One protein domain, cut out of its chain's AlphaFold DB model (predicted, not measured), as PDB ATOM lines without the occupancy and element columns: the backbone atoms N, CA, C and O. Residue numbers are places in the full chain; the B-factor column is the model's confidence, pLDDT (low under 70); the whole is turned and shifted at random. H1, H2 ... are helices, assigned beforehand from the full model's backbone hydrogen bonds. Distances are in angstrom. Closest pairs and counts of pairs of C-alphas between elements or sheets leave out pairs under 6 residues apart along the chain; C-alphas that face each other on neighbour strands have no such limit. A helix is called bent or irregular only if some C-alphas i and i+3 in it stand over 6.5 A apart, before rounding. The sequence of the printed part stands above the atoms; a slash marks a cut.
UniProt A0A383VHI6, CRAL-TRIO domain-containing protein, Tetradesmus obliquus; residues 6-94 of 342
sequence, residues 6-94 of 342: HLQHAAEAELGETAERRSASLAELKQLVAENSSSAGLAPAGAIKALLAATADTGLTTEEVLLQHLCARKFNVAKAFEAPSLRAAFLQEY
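What this domain is: This is residues 6 to 94 of the 342 residues of the protein "CRAL-TRIO domain-containing protein" of Tetradesmus obliquus (UniProt A0A383VHI6). One long helix, H2, runs along one side of a cluster of three crossed helices, H3, H4 and H5, and a short helix, H1, sits at one end, near H4 but touching no helix. The printed part has 89 residues with five named helices, H1 to H5 in chain order, and no named strand: all helix. It is compact, with a radius of gyration of the C-alphas of 13.4 A, yet elongated, spanning 40 by 25 by 18 A.

How they stand to each other: H1, residues 6 to 15, is close to but not clearly touching H4, residues 62 to 72; their closest C-alphas, Leu 15 and Cys 71, are 6.8 A apart. H2, residues 19 to 35, touches H3, residues 44 to 56, with residues 32 to 34 alone, closest at the C-alphas of Val 33 and Ala 45, 4.9 A. H2 touches H4 with residues 25 to 29 alone, at a steep tilt of 65 degrees, opposite ways; the closest C-alphas are Leu 26 and Leu 67, 7.0 A. H3 touches H5, residues 77 to 93, with 19 pairs of C-alphas within 8 A, the closest Ala 47 and Ser 85, 4.8 A; the steep tilt of 69 degrees is only just short of about perpendicular. H5 touches H2 with residues 77 to 81 alone, C-alphas 29 and 77 being closest at 6.1 A. Every O i to N i+4 pair is within hydrogen-bond range in H2, H3 and H4, against 5 of 6 in H1 and 11 of 13 in H5.

Where its parts are: H1 begins at C-alpha 6 (128.825, 112.991, 144.956) and is irregular, C-alphas 6 and 9 being 7.1 A apart. From first to last C-alpha, H1 measures 14.8 A, H2 24.5 A, H3 18.6 A, H4 15.7 A and H5 24.7 A. H5 ends at C-alpha 93 (135.981, 127.970, 180.768).

The domain as a whole: The C-alphas farthest apart, His 6 and Ala 40, are 43.9 A apart. The printed part has no cut and no long link. Mean pLDDT of the printed part is 83.9; residues 37 to 46, 54 and 56 to 58 are under 70.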
ATOM      1  N   HIS A   6     128.111 111.901 145.625       94.50
ATOM      2  CA  HIS A   6     128.825 112.991 144.956       94.50
ATOM      3  C   HIS A   6     130.008 113.565 145.763       94.50
ATOM      4  O   HIS A   6     130.865 114.232 145.187       94.50
ATOM      5  N   LEU A   7     130.076 113.315 147.076       95.94
ATOM      6  CA  LEU A   7     131.166 113.765 147.947       95.94
ATOM      7  C   LEU A   7     132.229 112.694 148.191       95.94
ATOM      8  O   LEU A   7     133.320 113.037 148.643       95.94
ATOM      9  N   GLN A   8     131.953 111.421 147.901       95.31
ATOM     10  CA  GLN A   8     132.828 110.305 148.284       95.31
ATOM     11  C   GLN A   8     134.225 110.424 147.671       95.31
ATOM     12  O   GLN A   8     135.219 110.352 148.391       95.31
ATOM     13  N   HIS A   9     134.313 110.723 146.373       96.06
ATOM     14  CA  HIS A   9     135.601 110.904 145.701       96.06
ATOM     15  C   HIS A   9     136.414 112.066 146.300       96.06
ATOM     16  O   HIS A   9     137.626 111.963 146.491       96.06
ATOM     17  N   ALA A  10     135.757 113.183 146.633       95.94
ATOM     18  CA  ALA A  10     136.428 114.318 147.261       95.94
ATOM     19  C   ALA A  10     136.859 114.006 148.701       95.94
ATOM     20  O   ALA A  10     137.955 114.385 149.109       95.94
ATOM     21  N   ALA A  11     136.037 113.287 149.464       96.44
ATOM     22  CA  ALA A  11     136.361 112.868 150.822       96.44
ATOM     23  C   ALA A  11     137.560 111.915 150.853       96.44
ATOM     24  O   ALA A  11     138.477 112.096 151.661       96.44
ATOM     25  N   GLU A  12     137.630 110.970 149.918       96.56
ATOM     26  CA  GLU A  12     138.793 110.105 149.759       96.56
ATOM     27  C   GLU A  12     140.043 110.921 149.395       96.56
ATOM     28  O   GLU A  12     141.066 110.832 150.078       96.56
ATOM     29  N   ALA A  13     139.957 111.808 148.400       96.12
ATOM     30  CA  ALA A  13     141.095 112.616 147.964       96.12
ATOM     31  C   ALA A  13     141.590 113.616 149.034       96.12
ATOM     32  O   ALA A  13     142.796 113.812 149.216       96.12
ATOM     33  N   GLU A  14     140.681 114.278 149.755       94.50
ATOM     34  CA  GLU A  14     141.024 115.347 150.697       94.50
ATOM     35  C   GLU A  14     141.324 114.849 152.115       94.50
ATOM     36  O   GLU A  14     142.188 115.418 152.814       94.50
ATOM     37  N   LEU A  15     140.589 113.827 152.558       95.69
ATOM     38  CA  LEU A  15     140.591 113.317 153.931       95.69
ATOM     39  C   LEU A  15     141.155 111.895 154.034       95.69
ATOM     40  O   LEU A  15     141.507 111.477 155.139       95.69
ATOM     41  N   GLY A  16     141.283 111.177 152.915       95.19
ATOM     42  CA  GLY A  16     141.569 109.744 152.912       95.19
ATOM     43  C   GLY A  16     140.401 108.924 153.453       95.19
ATOM     44  O   GLY A  16     140.648 107.881 154.054       95.19
ATOM     45  N   GLU A  17     139.175 109.442 153.348       95.19
ATOM     46  CA  GLU A  17     137.954 108.835 153.871       95.19
ATOM     47  C   GLU A  17     137.370 107.816 152.885       95.19
ATOM     48  O   GLU A  17     136.806 108.196 151.866       95.19
ATOM     49  N   THR A  18     137.463 106.529 153.225       95.19
ATOM     50  CA  THR A  18     136.676 105.451 152.603       95.19
ATOM     51  C   THR A  18     135.562 105.008 153.554       95.19
ATOM     52  O   THR A  18     135.600 105.338 154.746       95.19
ATOM     53  N   ALA A  19     134.589 104.229 153.073       93.94
ATOM     54  CA  ALA A  19     133.523 103.687 153.919       93.94
ATOM     55  C   ALA A  19     134.082 102.848 155.087       93.94
ATOM     56  O   ALA A  19     133.677 103.021 156.242       93.94
ATOM     57  N   GLU A  20     135.083 102.009 154.811       95.19
ATOM     58  CA  GLU A  20     135.757 101.165 155.801       95.19
ATOM     59  C   GLU A  20     136.498 102.020 156.822       95.19
ATOM     60  O   GLU A  20     136.349 101.818 158.029       95.19
ATOM     61  N   ARG A  21     137.267 103.016 156.359       96.19
ATOM     62  CA  ARG A  21     138.022 103.889 157.259       96.19
ATOM     63  C   ARG A  21     137.097 104.728 158.131       96.19
ATOM     64  O   ARG A  21     137.374 104.884 159.318       96.19
ATOM     65  N   ARG A  22     136.002 105.246 157.569       95.12
ATOM     66  CA  ARG A  22     134.988 106.007 158.307       95.12
ATOM     67  C   ARG A  22     134.408 105.170 159.441       95.12
ATOM     68  O   ARG A  22     134.404 105.628 160.581       95.12
ATOM     69  N   SER A  23     133.987 103.942 159.136       95.06
ATOM     70  CA  SER A  23     133.453 102.999 160.122       95.06
ATOM     71  C   SER A  23     134.491 102.651 161.198       95.06
ATOM     72  O   SER A  23     134.236 102.837 162.389       95.06
ATOM     73  N   ALA A  24     135.699 102.251 160.789       96.75
ATOM     74  CA  ALA A  24     136.766 101.838 161.701       96.75
ATOM     75  C   ALA A  24     137.218 102.974 162.634       96.75
ATOM     76  O   ALA A  24     137.284 102.790 163.846       96.75
ATOM     77  N   SER A  25     137.472 104.170 162.092       96.69
ATOM     78  CA  SER A  25     137.891 105.332 162.886       96.69
ATOM     79  C   SER A  25     136.795 105.830 163.828       96.69
ATOM     80  O   SER A  25     137.103 106.304 164.920       96.69
ATOM     81  N   LEU A  26     135.519 105.738 163.432       95.19
ATOM     82  CA  LEU A  26     134.403 106.080 164.313       95.19
ATOM     83  C   LEU A  26     134.277 105.076 165.465       95.19
ATOM     84  O   LEU A  26     134.084 105.492 166.607       95.19
ATOM     85  N   ALA A  27     134.408 103.778 165.182       95.06
ATOM     86  CA  ALA A  27     134.391 102.732 166.201       95.06
ATOM     87  C   ALA A  27     135.550 102.898 167.197       95.06
ATOM     88  O   ALA A  27     135.316 102.931 168.405       95.06
ATOM     89  N   GLU A  28     136.771 103.105 166.698       94.88
ATOM     90  CA  GLU A  28     137.963 103.353 167.519       94.88
ATOM     91  C   GLU A  28     137.790 104.601 168.398       94.88
ATOM     92  O   GLU A  28     138.036 104.562 169.603       94.88
ATOM     93  N   LEU A  29     137.293 105.707 167.834       91.69
ATOM     94  CA  LEU A  29     137.070 106.936 168.594       91.69
ATOM     95  C   LEU A  29     136.013 106.752 169.694       91.69
ATOM     96  O   LEU A  29     136.203 107.233 170.811       91.69
ATOM     97  N   LYS A  30     134.918 106.036 169.413       90.69
ATOM     98  CA  LYS A  30     133.905 105.698 170.426       90.69
ATOM     99  C   LYS A  30     134.496 104.852 171.554       90.69
ATOM    100  O   LYS A  30     134.209 105.121 172.719       90.69
ATOM    101  N   GLN A  31     135.335 103.873 171.218       90.19
ATOM    102  CA  GLN A  31     136.016 103.032 172.199       90.19
ATOM    103  C   GLN A  31     136.945 103.862 173.096       90.19
ATOM    104  O   GLN A  31     136.836 103.775 174.317       90.19
ATOM    105  N   LEU A  32     137.762 104.752 172.522       87.06
ATOM    106  CA  LEU A  32     138.629 105.649 173.298       87.06
ATOM    107  C   LEU A  32     137.836 106.530 174.272       87.06
ATOM    108  O   LEU A  32     138.258 106.734 175.414       87.06
ATOM    109  N   VAL A  33     136.676 107.042 173.847       84.62
ATOM    110  CA  VAL A  33     135.775 107.819 174.713       84.62
ATOM    111  C   VAL A  33     135.215 106.955 175.846       84.62
ATOM    112  O   VAL A  33     135.166 107.410 176.991       84.62
ATOM    113  N   ALA A  34     134.823 105.712 175.565       83.56
ATOM    114  CA  ALA A  34     134.305 104.791 176.573       83.56
ATOM    115  C   ALA A  34     135.376 104.389 177.604       83.56
ATOM    116  O   ALA A  34     135.136 104.508 178.802       83.56
ATOM    117  N   GLU A  35     136.571 103.993 177.166       81.19
ATOM    118  CA  GLU A  35     137.649 103.494 178.036       81.19
ATOM    119  C   GLU A  35     138.193 104.563 178.992       81.19
ATOM    120  O   GLU A  35     138.485 104.289 180.154       81.19
ATOM    121  N   ASN A  36     138.273 105.813 178.536       71.56
ATOM    122  CA  ASN A  36     138.792 106.924 179.337       71.56
ATOM    123  C   ASN A  36     137.715 107.578 180.225       71.56
ATOM    124  O   ASN A  36     137.952 108.609 180.851       71.56
ATOM    125  N   SER A  37     136.517 106.993 180.291       62.97
ATOM    126  CA  SER A  37     135.403 107.501 181.099       62.97
ATOM    127  C   SER A  37     135.540 107.239 182.599       62.97
ATOM    128  O   SER A  37     134.842 107.877 183.384       62.97
ATOM    129  N   SER A  38     136.390 106.289 182.989       55.94
ATOM    130  CA  SER A  38     136.501 105.775 184.361       55.94
ATOM    131  C   SER A  38     137.533 106.523 185.213       55.94
ATOM    132  O   SER A  38     137.572 106.351 186.428       55.94
ATOM    133  N   SER A  39     138.392 107.348 184.601       50.34
ATOM    134  CA  SER A  39     139.380 108.148 185.327       50.34
ATOM    135  C   SER A  39     138.732 109.433 185.848       50.34
ATOM    136  O   SER A  39     138.409 110.328 185.065       50.34
ATOM    137  N   ALA A  40     138.535 109.531 187.161       41.41
ATOM    138  CA  ALA A  40     138.011 110.727 187.814       41.41
ATOM    139  C   ALA A  40     138.900 111.963 187.534       41.41
ATOM    140  O   ALA A  40     140.100 111.944 187.804       41.41
ATOM    141  N   GLY A  41     138.304 113.032 186.988       50.53
ATOM    142  CA  GLY A  41     138.956 114.313 186.672       50.53
ATOM    143  C   GLY A  41     138.512 114.900 185.323       50.53
ATOM    144  O   GLY A  41     137.769 114.262 184.581       50.53
ATOM    145  N   LEU A  42     138.993 116.105 184.977       52.56
ATOM    146  CA  LEU A  42     138.786 116.791 183.681       52.56
ATOM    147  C   LEU A  42     139.538 116.092 182.516       52.56
ATOM    148  O   LEU A  42     140.158 116.727 181.665       52.56
ATOM    149  N   ALA A  43     139.547 114.759 182.513       64.62
ATOM    150  CA  ALA A  43     140.193 113.940 181.505       64.62
ATOM    151  C   ALA A  43     139.490 114.109 180.141       64.62
ATOM    152  O   ALA A  43     138.278 114.360 180.098       64.62
ATOM    153  N   PRO A  44     140.212 113.936 179.017       67.06
ATOM    154  CA  PRO A  44     139.687 114.132 177.667       67.06
ATOM    155  C   PRO A  44     138.308 113.505 177.404       67.06
ATOM    156  O   PRO A  44     137.449 114.153 176.804       67.06
ATOM    157  N   ALA A  45     138.040 112.298 177.904       67.56
ATOM    158  CA  ALA A  45     136.752 111.632 177.708       67.56
ATOM    159  C   ALA A  45     135.593 112.224 178.522       67.56
ATOM    160  O   ALA A  45     134.478 112.301 178.007       67.56
ATOM    161  N   GLY A  46     135.830 112.695 179.751       68.00
ATOM    162  CA  GLY A  46     134.809 113.408 180.527       68.00
ATOM    163  C   GLY A  46     134.395 114.712 179.840       68.00
ATOM    164  O   GLY A  46     133.212 115.029 179.741       68.00
ATOM    165  N   ALA A  47     135.373 115.412 179.262       71.88
ATOM    166  CA  ALA A  47     135.157 116.611 178.465       71.88
ATOM    167  C   ALA A  47     134.340 116.304 177.189       71.88
ATOM    168  O   ALA A  47     133.366 116.994 176.893       71.88
ATOM    169  N   ILE A  48     134.657 115.216 176.477       75.62
ATOM    170  CA  ILE A  48     133.876 114.772 175.310       75.62
ATOM    171  C   ILE A  48     132.439 114.432 175.712       75.62
ATOM    172  O   ILE A  48     131.513 114.875 175.046       75.62
ATOM    173  N   LYS A  49     132.219 113.718 176.821       74.75
ATOM    174  CA  LYS A  49     130.863 113.428 177.315       74.75
ATOM    175  C   LYS A  49     130.072 114.688 177.636       74.75
ATOM    176  O   LYS A  49     128.909 114.768 177.263       74.75
ATOM    177  N   ALA A  50     130.698 115.673 178.278       72.12
ATOM    178  CA  ALA A  50     130.054 116.954 178.544       72.12
ATOM    179  C   ALA A  50     129.668 117.673 177.241       72.12
ATOM    180  O   ALA A  50     128.574 118.218 177.150       72.12
ATOM    181  N   LEU A  51     130.523 117.629 176.211       73.56
ATOM    182  CA  LEU A  51     130.198 118.166 174.887       73.56
ATOM    183  C   LEU A  51     129.038 117.412 174.227       73.56
ATOM    184  O   LEU A  51     128.151 118.043 173.662       73.56
ATOM    185  N   LEU A  52     129.038 116.081 174.298       78.00
ATOM    186  CA  LEU A  52     127.971 115.243 173.750       78.00
ATOM    187  C   LEU A  52     126.635 115.509 174.457       78.00
ATOM    188  O   LEU A  52     125.623 115.700 173.795       78.00
ATOM    189  N   ALA A  53     126.643 115.624 175.784       74.44
ATOM    190  CA  ALA A  53     125.460 116.000 176.553       74.44
ATOM    191  C   ALA A  53     124.974 117.411 176.184       74.44
ATOM    192  O   ALA A  53     123.795 117.603 175.918       74.44
ATOM    193  N   ALA A  54     125.887 118.382 176.074       68.25
ATOM    194  CA  ALA A  54     125.557 119.754 175.683       68.25
ATOM    195  C   ALA A  54     125.085 119.892 174.223       68.25
ATOM    196  O   ALA A  54     124.543 120.929 173.853       68.25
ATOM    197  N   THR A  55     125.320 118.886 173.377       70.19
ATOM    198  CA  THR A  55     124.871 118.874 171.974       70.19
ATOM    199  C   THR A  55     123.619 118.030 171.756       70.19
ATOM    200  O   THR A  55     123.016 118.145 170.689       70.19
ATOM    201  N   ALA A  56     123.172 117.267 172.758       69.38
ATOM    202  CA  ALA A  56     121.961 116.452 172.682       69.38
ATOM    203  C   ALA A  56     120.711 117.299 172.386       69.38
ATOM    204  O   ALA A  56     119.918 116.947 171.516       69.38
ATOM    205  N   ASP A  57     120.603 118.476 173.010       63.75
ATOM    206  CA  ASP A  57     119.494 119.419 172.795       63.75
ATOM    207  C   ASP A  57     119.550 120.126 171.427       63.75
ATOM    208  O   ASP A  57     118.646 120.875 171.068       63.75
ATOM    209  N   THR A  58     120.605 119.893 170.637       69.50
ATOM    210  CA  THR A  58     120.795 120.521 169.318       69.50
ATOM    211  C   THR A  58     120.352 119.632 168.151       69.50
ATOM    212  O   THR A  58     120.579 119.989 166.994       69.50
ATOM    213  N   GLY A  59     119.770 118.464 168.445       75.12
ATOM    214  CA  GLY A  59     119.322 117.478 167.456       75.12
ATOM    215  C   GLY A  59     120.445 116.649 166.820       75.12
ATOM    216  O   GLY A  59     120.167 115.804 165.975       75.12
ATOM    217  N   LEU A  60     121.703 116.868 167.221       82.25
ATOM    218  CA  LEU A  60     122.844 116.089 166.747       82.25
ATOM    219  C   LEU A  60     123.024 114.819 167.577       82.25
ATOM    220  O   LEU A  60     123.082 114.845 168.806       82.25
ATOM    221  N   THR A  61     123.210 113.706 166.885       87.38
ATOM    222  CA  THR A  61     123.630 112.442 167.474       87.38
ATOM    223  C   THR A  61     125.107 112.481 167.862       87.38
ATOM    224  O   THR A  61     125.933 113.188 167.274       87.38
ATOM    225  N   THR A  62     125.481 111.618 168.807       85.69
ATOM    226  CA  THR A  62     126.886 111.405 169.175       85.69
ATOM    227  C   THR A  62     127.762 111.066 167.969       85.69
ATOM    228  O   THR A  62     128.897 111.529 167.880       85.69
ATOM    229  N   GLU A  63     127.252 110.274 167.024       89.81
ATOM    230  CA  GLU A  63     128.005 109.907 165.823       89.81
ATOM    231  C   GLU A  63     128.321 111.115 164.950       89.81
ATOM    232  O   GLU A  63     129.460 111.259 164.510       89.81
ATOM    233  N   GLU A  64     127.347 111.998 164.733       90.88
ATOM    234  CA  GLU A  64     127.535 113.200 163.921       90.88
ATOM    235  C   GLU A  64     128.586 114.125 164.533       90.88
ATOM    236  O   GLU A  64     129.478 114.588 163.823       90.88
ATOM    237  N   VAL A  65     128.551 114.338 165.852       88.62
ATOM    238  CA  VAL A  65     129.550 115.167 166.548       88.62
ATOM    239  C   VAL A  65     130.953 114.566 166.422       88.62
ATOM    240  O   VAL A  65     131.914 115.274 166.113       88.62
ATOM    241  N   LEU A  66     131.101 113.255 166.622       90.81
ATOM    242  CA  LEU A  66     132.399 112.588 166.488       90.81
ATOM    243  C   LEU A  66     132.920 112.633 165.043       90.81
ATOM    244  O   LEU A  66     134.105 112.898 164.821       90.81
ATOM    245  N   LEU A  67     132.040 112.439 164.056       93.69
ATOM    246  CA  LEU A  67     132.385 112.524 162.638       93.69
ATOM    247  C   LEU A  67     132.851 113.926 162.242       93.69
ATOM    248  O   LEU A  67     133.872 114.045 161.569       93.69
ATOM    249  N   GLN A  68     132.207 114.987 162.734       93.62
ATOM    250  CA  GLN A  68     132.665 116.364 162.512       93.62
ATOM    251  C   GLN A  68     134.136 116.554 162.920       93.62
ATOM    252  O   GLN A  68     134.932 117.151 162.185       93.62
ATOM    253  N   HIS A  69     134.531 116.006 164.074       91.62
ATOM    254  CA  HIS A  69     135.910 116.075 164.556       91.62
ATOM    255  C   HIS A  69     136.868 115.159 163.779       91.62
ATOM    256  O   HIS A  69     137.997 115.576 163.494       91.62
ATOM    257  N   LEU A  70     136.436 113.960 163.372       94.88
ATOM    258  CA  LEU A  70     137.212 113.071 162.497       94.88
ATOM    259  C   LEU A  70     137.503 113.729 161.144       94.88
ATOM    260  O   LEU A  70     138.672 113.825 160.752       94.88
ATOM    261  N   CYS A  71     136.481 114.267 160.477       95.19
ATOM    262  CA  CYS A  71     136.605 114.973 159.203       95.19
ATOM    263  C   CYS A  71     137.559 116.171 159.332       95.19
ATOM    264  O   CYS A  71     138.541 116.295 158.594       95.19
ATOM    265  N   ALA A  72     137.371 117.002 160.366       93.56
ATOM    266  CA  ALA A  72     138.227 118.158 160.633       93.56
ATOM    267  C   ALA A  72     139.695 117.793 160.940       93.56
ATOM    268  O   ALA A  72     140.575 118.664 160.906       93.56
ATOM    269  N   ARG A  73     139.981 116.525 161.254       94.12
ATOM    270  CA  ARG A  73     141.322 115.995 161.537       94.12
ATOM    271  C   ARG A  73     141.782 114.945 160.522       94.12
ATOM    272  O   ARG A  73     142.799 114.299 160.772       94.12
ATOM    273  N   LYS A  74     141.121 114.843 159.361       95.06
ATOM    274  CA  LYS A  74     141.457 113.902 158.274       95.06
ATOM    275  C   LYS A  74     141.547 112.450 158.758       95.06
ATOM    276  O   LYS A  74     142.538 111.766 158.498       95.06
ATOM    277  N   PHE A  75     140.567 112.028 159.558       95.50
ATOM    278  CA  PHE A  75     140.505 110.680 160.132       95.50
ATOM    279  C   PHE A  75     141.790 110.287 160.882       95.50
ATOM    280  O   PHE A  75     142.250 109.148 160.825       95.50
ATOM    281  N   ASN A  76     142.416 111.257 161.556       95.38
ATOM    282  CA  ASN A  76     143.445 110.998 162.554       95.38
ATOM    283  C   ASN A  76     142.758 110.870 163.916       95.38
ATOM    284  O   ASN A  76     142.427 111.886 164.531       95.38
ATOM    285  N   VAL A  77     142.539 109.632 164.358       94.06
ATOM    286  CA  VAL A  77     141.748 109.321 165.558       94.06
ATOM    287  C   VAL A  77     142.332 109.975 166.811       94.06
ATOM    288  O   VAL A  77     141.601 110.642 167.531       94.06
ATOM    289  N   ALA A  78     143.653 109.922 167.012       91.25
ATOM    290  CA  ALA A  78     144.304 110.557 168.162       91.25
ATOM    291  C   ALA A  78     144.007 112.069 168.263       91.25
ATOM    292  O   ALA A  78     143.633 112.574 169.319       91.25
ATOM    293  N   LYS A  79     144.103 112.807 167.148       90.88
ATOM    294  CA  LYS A  79     143.761 114.242 167.116       90.88
ATOM    295  C   LYS A  79     142.260 114.499 167.211       90.88
ATOM    296  O   LYS A  79     141.856 115.552 167.701       90.88
ATOM    297  N   ALA A  80     141.447 113.589 166.681       89.75
ATOM    298  CA  ALA A  80     139.992 113.657 166.765       89.75
ATOM    299  C   ALA A  80     139.470 113.312 168.166       89.75
ATOM    300  O   ALA A  80     138.370 113.729 168.499       89.75
ATOM    301  N   PHE A  81     140.265 112.629 168.991       87.19
ATOM    302  CA  PHE A  81     140.012 112.438 170.414       87.19
ATOM    303  C   PHE A  81     140.365 113.698 171.216       87.19
ATOM    304  O   PHE A  81     139.565 114.166 172.013       87.19
ATOM    305  N   GLU A  82     141.512 114.330 170.947       86.69
ATOM    306  CA  GLU A  82     141.939 115.545 171.660       86.69
ATOM    307  C   GLU A  82     141.036 116.769 171.382       86.69
ATOM    308  O   GLU A  82     140.684 117.527 172.287       86.69
ATOM    309  N   ALA A  83     140.650 116.991 170.122       82.56
ATOM    310  CA  ALA A  83     139.956 118.210 169.698       82.56
ATOM    311  C   ALA A  83     138.587 118.466 170.375       82.56
ATOM    312  O   ALA A  83     138.366 119.597 170.820       82.56
ATOM    313  N   PRO A  84     137.660 117.494 170.474       78.88
ATOM    314  CA  PRO A  84     136.405 117.698 171.189       78.88
ATOM    315  C   PRO A  84     136.612 117.909 172.692       78.88
ATOM    316  O   PRO A  84     135.887 118.710 173.278       78.88
ATOM    317  N   SER A  85     137.641 117.318 173.311       79.00
ATOM    318  CA  SER A  85     138.002 117.624 174.704       79.00
ATOM    319  C   SER A  85     138.438 119.077 174.880       79.00
ATOM    320  O   SER A  85     137.973 119.756 175.792       79.00
ATOM    321  N   LEU A  86     139.283 119.584 173.974       83.44
ATOM    322  CA  LEU A  86     139.700 120.990 173.971       83.44
ATOM    323  C   LEU A  86     138.520 121.931 173.720       83.44
ATOM    324  O   LEU A  86     138.442 123.005 174.310       83.44
ATOM    325  N   ARG A  87     137.583 121.539 172.853       82.75
ATOM    326  CA  ARG A  87     136.349 122.294 172.623       82.75
ATOM    327  C   ARG A  87     135.474 122.330 173.874       82.75
ATOM    328  O   ARG A  87     134.975 123.394 174.216       82.75
ATOM    329  N   ALA A  88     135.297 121.204 174.551       81.19
ATOM    330  CA  ALA A  88     134.513 121.143 175.774       81.19
ATOM    331  C   ALA A  88     135.137 121.983 176.895       81.19
ATOM    332  O   ALA A  88     134.439 122.791 177.494       81.19
ATOM    333  N   ALA A  89     136.450 121.861 177.115       80.19
ATOM    334  CA  ALA A  89     137.177 122.672 178.090       80.19
ATOM    335  C   ALA A  89     137.043 124.174 177.786       80.19
ATOM    336  O   ALA A  89     136.755 124.960 178.681       80.19
ATOM    337  N   PHE A  90     137.150 124.562 176.512       82.69
ATOM    338  CA  PHE A  90     136.926 125.938 176.071       82.69
ATOM    339  C   PHE A  90     135.506 126.432 176.390       82.69
ATOM    340  O   PHE A  90     135.335 127.540 176.884       82.69
ATOM    341  N   LEU A  91     134.473 125.628 176.136       80.75
ATOM    342  CA  LEU A  91     133.091 126.024 176.436       80.75
ATOM    343  C   LEU A  91     132.782 126.007 177.941       80.75
ATOM    344  O   LEU A  91     131.933 126.769 178.385       80.75
ATOM    345  N   GLN A  92     133.474 125.184 178.732       79.94
ATOM    346  CA  GLN A  92     133.372 125.196 180.195       79.94
ATOM    347  C   GLN A  92     134.062 126.413 180.816       79.94
ATOM    348  O   GLN A  92     133.522 127.013 181.739       79.94
ATOM    349  N   GLU A  93     135.243 126.786 180.313       80.81
ATOM    350  CA  GLU A  93     135.981 127.970 180.768       80.81
ATOM    351  C   GLU A  93     135.239 129.264 180.400       80.81
ATOM    352  O   GLU A  93     135.273 130.240 181.147       80.81
ATOM    353  N   TYR A  94     134.521 129.257 179.273       79.31
ATOM    354  CA  TYR A  94     133.761 130.398 178.779       79.31
ATOM    355  C   TYR A  94     132.300 130.005 178.486       79.31
ATOM    356  O   TYR A  94     131.910 129.929 177.319       79.31
TER     357      TYR A  94